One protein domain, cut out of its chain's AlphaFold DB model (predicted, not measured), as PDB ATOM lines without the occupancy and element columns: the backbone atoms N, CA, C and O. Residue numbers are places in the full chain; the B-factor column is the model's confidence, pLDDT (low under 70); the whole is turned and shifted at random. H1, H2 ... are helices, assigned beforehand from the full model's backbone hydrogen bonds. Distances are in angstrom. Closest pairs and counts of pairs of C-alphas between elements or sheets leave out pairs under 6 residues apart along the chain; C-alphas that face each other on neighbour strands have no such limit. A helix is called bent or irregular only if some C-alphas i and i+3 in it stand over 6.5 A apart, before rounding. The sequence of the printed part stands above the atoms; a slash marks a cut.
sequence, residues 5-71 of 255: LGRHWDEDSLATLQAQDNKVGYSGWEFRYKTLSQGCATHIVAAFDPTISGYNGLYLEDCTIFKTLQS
ATOM      1  N   LEU A   5     -18.861 -49.127 -37.277       76.19
ATOM      2  CA  LEU A   5     -19.136 -48.449 -36.008       76.19
ATOM      3  C   LEU A   5     -19.729 -49.397 -34.954       76.19
ATOM      4  O   LEU A   5     -19.406 -49.284 -33.778       76.19
ATOM      5  N   GLY A   6     -20.531 -50.380 -35.380       75.00
ATOM      6  CA  GLY A   6     -21.153 -51.352 -34.478       75.00
ATOM      7  C   GLY A   6     -20.159 -52.228 -33.709       75.00
ATOM      8  O   GLY A   6     -20.541 -52.827 -32.714       75.00
ATOM      9  N   ARG A   7     -18.884 -52.285 -34.125       78.88
ATOM     10  CA  ARG A   7     -17.819 -53.018 -33.411       78.88
ATOM     11  C   ARG A   7     -17.403 -52.361 -32.096       78.88
ATOM     12  O   ARG A   7     -16.798 -53.024 -31.265       78.88
ATOM     13  N   HIS A   8     -17.692 -51.071 -31.939       80.81
ATOM     14  CA  HIS A   8     -17.390 -50.293 -30.737       80.81
ATOM     15  C   HIS A   8     -18.617 -50.106 -29.839       80.81
ATOM     16  O   HIS A   8     -18.564 -49.313 -28.907       80.81
ATOM     17  N   TRP A   9     -19.724 -50.789 -30.144       76.12
ATOM     18  CA  TRP A   9     -20.959 -50.705 -29.379       76.12
ATOM     19  C   TRP A   9     -21.129 -51.992 -28.571       76.12
ATOM     20  O   TRP A   9     -21.549 -53.014 -29.114       76.12
ATOM     21  N   ASP A  10     -20.751 -51.946 -27.297       77.62
ATOM     22  CA  ASP A  10     -20.975 -53.039 -26.350       77.62
ATOM     23  C   ASP A  10     -22.379 -52.962 -25.719       77.62
ATOM     24  O   ASP A  10     -23.147 -52.020 -25.936       77.62
ATOM     25  N   GLU A  11     -22.748 -54.005 -24.980       69.00
ATOM     26  CA  GLU A  11     -24.060 -54.107 -24.332       69.00
ATOM     27  C   GLU A  11     -24.227 -53.053 -23.215       69.00
ATOM     28  O   GLU A  11     -25.315 -52.496 -23.040       69.00
ATOM     29  N   ASP A  12     -23.125 -52.665 -22.565       81.00
ATOM     30  CA  ASP A  12     -23.077 -51.613 -21.540       81.00
ATOM     31  C   ASP A  12     -23.326 -50.206 -22.122       81.00
ATOM     32  O   ASP A  12     -23.863 -49.324 -21.441       81.00
ATOM     33  N   SER A  13     -23.008 -49.985 -23.402       83.88
ATOM     34  CA  SER A  13     -23.248 -48.722 -24.111       83.88
ATOM     35  C   SER A  13     -24.739 -48.398 -24.221       83.88
ATOM     36  O   SER A  13     -25.126 -47.236 -24.089       83.88
ATOM     37  N   LEU A  14     -25.599 -49.409 -24.416       78.88
ATOM     38  CA  LEU A  14     -27.056 -49.216 -24.439       78.88
ATOM     39  C   LEU A  14     -27.594 -48.846 -23.056       78.88
ATOM     40  O   LEU A  14     -28.385 -47.910 -22.939       78.88
ATOM     41  N   ALA A  15     -27.132 -49.535 -22.010       83.25
ATOM     42  CA  ALA A  15     -27.519 -49.227 -20.636       83.25
ATOM     43  C   ALA A  15     -27.078 -47.810 -20.232       83.25
ATOM     44  O   ALA A  15     -27.843 -47.069 -19.613       83.25
ATOM     45  N   THR A  16     -25.871 -47.407 -20.640       86.88
ATOM     46  CA  THR A  16     -25.327 -46.065 -20.394       86.88
ATOM     47  C   THR A  16     -26.141 -44.987 -21.106       86.88
ATOM     48  O   THR A  16     -26.518 -43.995 -20.478       86.88
ATOM     49  N   LEU A  17     -26.459 -45.192 -22.391       84.88
ATOM     50  CA  LEU A  17     -27.300 -44.281 -23.167       84.88
ATOM     51  C   LEU A  17     -28.670 -44.123 -22.499       84.88
ATOM     52  O   LEU A  17     -29.071 -43.015 -22.157       84.88
ATOM     53  N   GLN A  18     -29.325 -45.240 -22.177       84.38
ATOM     54  CA  GLN A  18     -30.649 -45.223 -21.565       84.38
ATOM     55  C   GLN A  18     -30.656 -44.567 -20.176       84.38
ATOM     56  O   GLN A  18     -31.598 -43.854 -19.831       84.38
ATOM     57  N   ALA A  19     -29.602 -44.751 -19.377       87.44
ATOM     58  CA  ALA A  19     -29.446 -44.051 -18.105       87.44
ATOM     59  C   ALA A  19     -29.305 -42.530 -18.295       87.44
ATOM     60  O   ALA A  19     -29.891 -41.753 -17.534       87.44
ATOM     61  N   GLN A  20     -28.556 -42.096 -19.310       87.88
ATOM     62  CA  GLN A  20     -28.388 -40.683 -19.639       87.88
ATOM     63  C   GLN A  20     -29.689 -40.055 -20.149       87.88
ATOM     64  O   GLN A  20     -30.037 -38.952 -19.727       87.88
ATOM     65  N   ASP A  21     -30.436 -40.777 -20.975       87.38
ATOM     66  CA  ASP A  21     -31.725 -40.342 -21.509       87.38
ATOM     67  C   ASP A  21     -32.755 -40.172 -20.394       87.38
ATOM     68  O   ASP A  21     -33.364 -39.108 -20.246       87.38
ATOM     69  N   ASN A  22     -32.850 -41.169 -19.510       86.94
ATOM     70  CA  ASN A  22     -33.693 -41.099 -18.321       86.94
ATOM     71  C   ASN A  22     -33.333 -39.887 -17.446       86.94
ATOM     72  O   ASN A  22     -34.225 -39.228 -16.910       86.94
ATOM     73  N   LYS A  23     -32.041 -39.548 -17.327       89.44
ATOM     74  CA  LYS A  23     -31.574 -38.380 -16.563       89.44
ATOM     75  C   LYS A  23     -32.038 -37.054 -17.170       89.44
ATOM     76  O   LYS A  23     -32.312 -36.119 -16.420       89.44
ATOM     77  N   VAL A  24     -32.127 -36.959 -18.497       85.56
ATOM     78  CA  VAL A  24     -32.643 -35.765 -19.194       85.56
ATOM     79  C   VAL A  24     -34.161 -35.804 -19.405       85.56
ATOM     80  O   VAL A  24     -34.708 -34.942 -20.087       85.56
ATOM     81  N   GLY A  25     -34.855 -36.770 -18.793       80.81
ATOM     82  CA  GLY A  25     -36.309 -36.914 -18.875       80.81
ATOM     83  C   GLY A  25     -36.802 -37.517 -20.192       80.81
ATOM     84  O   GLY A  25     -38.002 -37.495 -20.456       80.81
ATOM     85  N   TYR A  26     -35.899 -38.064 -21.005       78.75
ATOM     86  CA  TYR A  26     -36.231 -38.795 -22.215       78.75
ATOM     87  C   TYR A  26     -36.319 -40.289 -21.876       78.75
ATOM     88  O   TYR A  26     -35.312 -40.980 -21.760       78.75
ATOM     89  N   SER A  27     -37.529 -40.801 -21.665       76.38
ATOM     90  CA  SER A  27     -37.757 -42.201 -21.290       76.38
ATOM     91  C   SER A  27     -38.855 -42.838 -22.146       76.38
ATOM     92  O   SER A  27     -39.601 -42.152 -22.843       76.38
ATOM     93  N   GLY A  28     -38.941 -44.170 -22.124       74.31
ATOM     94  CA  GLY A  28     -39.999 -44.911 -22.822       74.31
ATOM     95  C   GLY A  28     -39.728 -45.236 -24.295       74.31
ATOM     96  O   GLY A  28     -40.617 -45.773 -24.952       74.31
ATOM     97  N   TRP A  29     -38.522 -44.971 -24.812       75.00
ATOM     98  CA  TRP A  29     -38.087 -45.519 -26.101       75.00
ATOM     99  C   TRP A  29     -37.416 -46.886 -25.969       75.00
ATOM    100  O   TRP A  29     -36.770 -47.199 -24.968       75.00
ATOM    101  N   GLU A  30     -37.556 -47.695 -27.014       77.44
ATOM    102  CA  GLU A  30     -36.866 -48.969 -27.169       77.44
ATOM    103  C   GLU A  30     -35.892 -48.849 -28.342       77.44
ATOM    104  O   GLU A  30     -36.290 -48.523 -29.465       77.44
ATOM    105  N   PHE A  31     -34.610 -49.120 -28.096       76.69
ATOM    106  CA  PHE A  31     -33.616 -49.099 -29.158       76.69
ATOM    107  C   PHE A  31     -33.817 -50.304 -30.087       76.69
ATOM    108  O   PHE A  31     -33.516 -51.443 -29.733       76.69
ATOM    109  N   ARG A  32     -34.320 -50.051 -31.300       78.94
ATOM    110  CA  ARG A  32     -34.547 -51.084 -32.320       78.94
ATOM    111  C   ARG A  32     -33.533 -50.964 -33.443       78.94
ATOM    112  O   ARG A  32     -33.481 -49.958 -34.151       78.94
ATOM    113  N   TYR A  33     -32.765 -52.026 -33.661       78.69
ATOM    114  CA  TYR A  33     -31.883 -52.100 -34.821       78.69
ATOM    115  C   TYR A  33     -32.704 -52.148 -36.111       78.69
ATOM    116  O   TYR A  33     -33.546 -53.026 -36.295       78.69
ATOM    117  N   LYS A  34     -32.411 -51.227 -37.029       84.06
ATOM    118  CA  LYS A  34     -32.974 -51.211 -38.381       84.06
ATOM    119  C   LYS A  34     -31.958 -51.760 -39.377       84.06
ATOM    120  O   LYS A  34     -30.751 -51.542 -39.254       84.06
ATOM    121  N   THR A  35     -32.450 -52.474 -40.380       88.12
ATOM    122  CA  THR A  35     -31.663 -52.791 -41.579       88.12
ATOM    123  C   THR A  35     -31.425 -51.523 -42.405       88.12
ATOM    124  O   THR A  35     -32.151 -50.538 -42.265       88.12
ATOM    125  N   LEU A  36     -30.436 -51.547 -43.306       86.31
ATOM    126  CA  LEU A  36     -30.192 -50.431 -44.232       86.31
ATOM    127  C   LEU A  36     -31.447 -50.094 -45.046       86.31
ATOM    128  O   LEU A  36     -31.837 -48.933 -45.126       86.31
ATOM    129  N   SER A  37     -32.127 -51.115 -45.576       91.00
ATOM    130  CA  SER A  37     -33.371 -50.942 -46.327       91.00
ATOM    131  C   SER A  37     -34.462 -50.269 -45.493       91.00
ATOM    132  O   SER A  37     -35.102 -49.341 -45.976       91.00
ATOM    133  N   GLN A  38     -34.636 -50.669 -44.228       91.00
ATOM    134  CA  GLN A  38     -35.597 -50.032 -43.318       91.00
ATOM    135  C   GLN A  38     -35.220 -48.579 -42.988       91.00
ATOM    136  O   GLN A  38     -36.099 -47.728 -42.939       91.00
ATOM    137  N   GLY A  39     -33.933 -48.269 -42.801       88.56
ATOM    138  CA  GLY A  39     -33.473 -46.898 -42.545       88.56
ATOM    139  C   GLY A  39     -33.670 -45.953 -43.738       88.56
ATOM    140  O   GLY A  39     -34.001 -44.780 -43.565       88.56
ATOM    141  N   CYS A  40     -33.516 -46.462 -44.963       91.94
ATOM    142  CA  CYS A  40     -33.722 -45.678 -46.182       91.94
ATOM    143  C   CYS A  40     -35.201 -45.537 -46.573       91.94
ATOM    144  O   CYS A  40     -35.551 -44.554 -47.225       91.94
ATOM    145  N   ALA A  41     -36.066 -46.477 -46.179       95.88
ATOM    146  CA  ALA A  41     -37.460 -46.530 -46.623       95.88
ATOM    147  C   ALA A  41     -38.226 -45.216 -46.380       95.88
ATOM    148  O   ALA A  41     -38.849 -44.698 -47.305       95.88
ATOM    149  N   THR A  42     -38.097 -44.612 -45.192       93.88
ATOM    150  CA  THR A  42     -38.785 -43.349 -44.863       93.88
ATOM    151  C   THR A  42     -38.379 -42.198 -45.786       93.88
ATOM    152  O   THR A  42     -39.224 -41.388 -46.151       93.88
ATOM    153  N   HIS A  43     -37.114 -42.137 -46.217       94.12
ATOM    154  CA  HIS A  43     -36.633 -41.098 -47.136       94.12
ATOM    155  C   HIS A  43     -37.213 -41.273 -48.542       94.12
ATOM    156  O   HIS A  43     -37.545 -40.291 -49.201       94.12
ATOM    157  N   ILE A  44     -37.357 -42.523 -48.992       94.62
ATOM    158  CA  ILE A  44     -37.971 -42.846 -50.285       94.62
ATOM    159  C   ILE A  44     -39.449 -42.440 -50.269       94.62
ATOM    160  O   ILE A  44     -39.906 -41.786 -51.203       94.62
ATOM    161  N   VAL A  45     -40.172 -42.762 -49.192       93.69
ATOM    162  CA  VAL A  45     -41.571 -42.346 -49.013       93.69
ATOM    163  C   VAL A  45     -41.681 -40.822 -48.985       93.69
ATOM    164  O   VAL A  45     -42.451 -40.266 -49.758       93.69
ATOM    165  N   ALA A  46     -40.849 -40.141 -48.189       92.12
ATOM    166  CA  ALA A  46     -40.822 -38.679 -48.097       92.12
ATOM    167  C   ALA A  46     -40.601 -37.980 -49.452       92.12
ATOM    168  O   ALA A  46     -41.123 -36.892 -49.679       92.12
ATOM    169  N   ALA A  47     -39.808 -38.589 -50.337       92.06
ATOM    170  CA  ALA A  47     -39.449 -38.007 -51.626       92.06
ATOM    171  C   ALA A  47     -40.464 -38.295 -52.743       92.06
ATOM    172  O   ALA A  47     -40.644 -37.450 -53.619       92.06
ATOM    173  N   PHE A  48     -41.084 -39.482 -52.754       93.75
ATOM    174  CA  PHE A  48     -41.806 -39.981 -53.933       93.75
ATOM    175  C   PHE A  48     -43.257 -40.389 -53.692       93.75
ATOM    176  O   PHE A  48     -43.983 -40.573 -54.670       93.75
ATOM    177  N   ASP A  49     -43.695 -40.564 -52.446       91.81
ATOM    178  CA  ASP A  49     -45.060 -41.009 -52.182       91.81
ATOM    179  C   ASP A  49     -46.057 -39.859 -52.454       91.81
ATOM    180  O   ASP A  49     -45.990 -38.807 -51.816       91.81
ATOM    181  N   PRO A  50     -46.999 -40.000 -53.404       92.12
ATOM    182  CA  PRO A  50     -47.955 -38.939 -53.703       92.12
ATOM    183  C   PRO A  50     -48.992 -38.744 -52.588       92.12
ATOM    184  O   PRO A  50     -49.616 -37.688 -52.518       92.12
ATOM    185  N   THR A  51     -49.192 -39.725 -51.703       89.75
ATOM    186  CA  THR A  51     -50.195 -39.648 -50.629       89.75
ATOM    187  C   THR A  51     -49.821 -38.638 -49.544       89.75
ATOM    188  O   THR A  51     -50.701 -38.132 -48.845       89.75
ATOM    189  N   ILE A  52     -48.537 -38.279 -49.437       89.69
ATOM    190  CA  ILE A  52     -48.035 -37.328 -48.437       89.69
ATOM    191  C   ILE A  52     -47.984 -35.875 -48.934       89.69
ATOM    192  O   ILE A  52     -47.683 -34.978 -48.149       89.69
ATOM    193  N   SER A  53     -48.318 -35.596 -50.200       85.75
ATOM    194  CA  SER A  53     -48.180 -34.251 -50.791       85.75
ATOM    195  C   SER A  53     -49.014 -33.169 -50.086       85.75
ATOM    196  O   SER A  53     -48.700 -31.983 -50.170       85.75
ATOM    197  N   GLY A  54     -50.092 -33.566 -49.403       87.62
ATOM    198  CA  GLY A  54     -50.943 -32.678 -48.603       87.62
ATOM    199  C   GLY A  54     -50.424 -32.389 -47.189       87.62
ATOM    200  O   GLY A  54     -51.035 -31.599 -46.476       87.62
ATOM    201  N   TYR A  55     -49.316 -33.007 -46.774       86.25
ATOM    202  CA  TYR A  55     -48.843 -33.048 -45.385       86.25
ATOM    203  C   TYR A  55     -47.462 -32.393 -45.213       86.25
ATOM    204  O   TYR A  55     -46.570 -32.921 -44.550       86.25
ATOM    205  N   ASN A  56     -47.278 -31.218 -45.819       85.50
ATOM    206  CA  ASN A  56     -46.021 -30.473 -45.748       85.50
ATOM    207  C   ASN A  56     -45.703 -30.015 -44.315       85.50
ATOM    208  O   ASN A  56     -46.569 -29.504 -43.608       85.50
ATOM    209  N   GLY A  57     -44.437 -30.152 -43.914       84.38
ATOM    210  CA  GLY A  57     -43.948 -29.720 -42.599       84.38
ATOM    211  C   GLY A  57     -44.204 -30.704 -41.454       84.38
ATOM    212  O   GLY A  57     -43.862 -30.393 -40.317       84.38
ATOM    213  N   LEU A  58     -44.778 -31.881 -41.729       87.88
ATOM    214  CA  LEU A  58     -44.931 -32.944 -40.735       87.88
ATOM    215  C   LEU A  58     -43.696 -33.852 -40.678       87.88
ATOM    216  O   LEU A  58     -42.930 -33.961 -41.633       87.88
ATOM    217  N   TYR A  59     -43.521 -34.524 -39.541       90.00
ATOM    218  CA  TYR A  59     -42.446 -35.488 -39.332       90.00
ATOM    219  C   TYR A  59     -42.895 -36.895 -39.733       90.00
ATOM    220  O   TYR A  59     -44.022 -37.301 -39.439       90.00
ATOM    221  N   LEU A  60     -42.009 -37.638 -40.395       91.94
ATOM    222  CA  LEU A  60     -42.249 -39.021 -40.792       91.94
ATOM    223  C   LEU A  60     -41.403 -39.965 -39.936       91.94
ATOM    224  O   LEU A  60     -40.186 -39.812 -39.852       91.94
ATOM    225  N   GLU A  61     -42.044 -40.980 -39.367       89.31
ATOM    226  CA  GLU A  61     -41.397 -42.083 -38.662       89.31
ATOM    227  C   GLU A  61     -41.887 -43.410 -39.247       89.31
ATOM    228  O   GLU A  61     -43.085 -43.608 -39.448       89.31
ATOM    229  N   ASP A  62     -40.949 -44.305 -39.569       89.50
ATOM    230  CA  ASP A  62     -41.235 -45.634 -40.126       89.50
ATOM    231  C   ASP A  62     -42.247 -45.613 -41.284       89.50
ATOM    232  O   ASP A  62     -43.205 -46.379 -41.319       89.50
ATOM    233  N   CYS A  63     -42.002 -44.724 -42.256       90.94
ATOM    234  CA  CYS A  63     -42.854 -44.495 -43.434       90.94
ATOM    235  C   CYS A  63     -44.266 -43.962 -43.129       90.94
ATOM    236  O   CYS A  63     -45.120 -43.964 -44.011       90.94
ATOM    237  N   THR A  64     -44.526 -43.485 -41.910       89.62
ATOM    238  CA  THR A  64     -45.836 -42.970 -41.489       89.62
ATOM    239  C   THR A  64     -45.739 -41.565 -40.909       89.62
ATOM    240  O   THR A  64     -44.691 -41.152 -40.419       89.62
ATOM    241  N   ILE A  65     -46.838 -40.811 -40.963       88.81
ATOM    242  CA  ILE A  65     -46.919 -39.480 -40.349       88.81
ATOM    243  C   ILE A  65     -46.916 -39.632 -38.830       88.81
ATOM    244  O   ILE A  65     -47.855 -40.176 -38.239       88.81
ATOM    245  N   PHE A  66     -45.868 -39.112 -38.204       84.69
ATOM    246  CA  PHE A  66     -45.714 -39.113 -36.763       84.69
ATOM    247  C   PHE A  66     -46.580 -38.015 -36.143       84.69
ATOM    248  O   PHE A  66     -46.542 -36.856 -36.556       84.69
ATOM    249  N   LYS A  67     -47.394 -38.382 -35.151       77.62
ATOM    250  CA  LYS A  67     -48.453 -37.502 -34.628       77.62
ATOM    251  C   LYS A  67     -48.023 -36.638 -33.447       77.62
ATOM    252  O   LYS A  67     -48.640 -35.603 -33.211       77.62
ATOM    253  N   THR A  68     -46.997 -37.047 -32.707       82.62
ATOM    254  CA  THR A  68     -46.693 -36.459 -31.397       82.62
ATOM    255  C   THR A  68     -45.276 -35.921 -31.367       82.62
ATOM    256  O   THR A  68     -44.353 -36.596 -30.929       82.62
ATOM    257  N   LEU A  69     -45.093 -34.688 -31.826       81.75
ATOM    258  CA  LEU A  69     -43.803 -34.018 -31.727       81.75
ATOM    259  C   LEU A  69     -43.541 -33.530 -30.303       81.75
ATOM    260  O   LEU A  69     -44.444 -33.077 -29.599       81.75
ATOM    261  N   GLN A  70     -42.274 -33.582 -29.904       81.94
ATOM    262  CA  GLN A  70     -41.830 -32.999 -28.645       81.94
ATOM    263  C   GLN A  70     -41.999 -31.474 -28.673       81.94
ATOM    264  O   GLN A  70     -41.871 -30.844 -29.726       81.94
ATOM    265  N   SER A  71     -42.265 -30.863 -27.517       84.25
ATOM    266  CA  SER A  71     -42.590 -29.430 -27.425       84.25
ATOM    267  C   SER A  71     -41.480 -28.523 -27.965       84.25
ATOM    268  O   SER A  71     -41.768 -27.529 -28.625       84.25
TER     269      SER A  71
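AT A GLANCE: This is residues 5 to 71 of the 255 residues of an uncharacterized protein of Pseudogymnoascus sp. VKM F-4520 (FW-2644) (UniProt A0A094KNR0). Two helices of 13 residues, H2 and H3, stand well away from each other in a loose, open, flat model; a long link, residues 24 to 35, folds back from the end of H2 and crosses to H3. The short helix H1 sits just before H2 at one end of the shape, and beyond H3 the last stretch, residues 49 to 71, loops back over H3, with a small turn where residues 60 to 61 pair with 64 to 65. The printed part has 67 residues with three named helices in the order H1, H2, H3 and no named strand; the class is all helix, though under half of the residues, 30 of 67, are in named elements. It is loose, with a radius of gyration of the C-alphas of 15.5 A, and spans 43 by 31 by 14 A.

IN THESE COORDINATES: Begin with H2, residues 11 to 23: find C-alpha 11 at (-24.060, -54.107, -24.332), and from there the helix runs 19.1 A to C-alpha 23 at (-31.574, -38.380, -16.563). H3, residues 36 to 48, begins at C-alpha 36 at (-30.192, -50.431, -44.232) and measures 18.4 A from first to last C-alpha. It is irregular, but only just: C-alphas 39 and 42 are 6.8 A apart. Look before H2 for H1, residues 5 to 8, 5.9 A from first to last C-alpha.

HOW THE PARTS SIT: Start from H2 again: it touches no helix. H2 and H3 are apart, and the link of 12 residues between them is long. H1 and H2 are apart as well, although their link of 2 residues is tight. H1 and H3 are also apart. Past H3, look at residues 60 to 61 and 64 to 65, which are paired antiparallel in stretches too short to be named. In the backbones, O i to N i+4 pairs are within hydrogen-bond range for 8 of 9 in H2 and 7 of 9 in H3, while H1 is too short for such a pair.

THE WHOLE: The C-alphas of Asp 12 and Gly 54 are the two farthest apart, at 43.2 A, and those of Leu 5 and Ser 71, the first and last printed, are 31.4 A apart. Residues 5 to 13, of which 5 to 8 belong to H1 and 11 to 13 to H2, stand free, and so do residues 32 to 37. Without these stretches the body has 52 residues and spans 40 by 25 by 12 A. The printed part has no cut. The mean pLDDT of the printed part is 85.3, and one residue, Glu 11, is under 70.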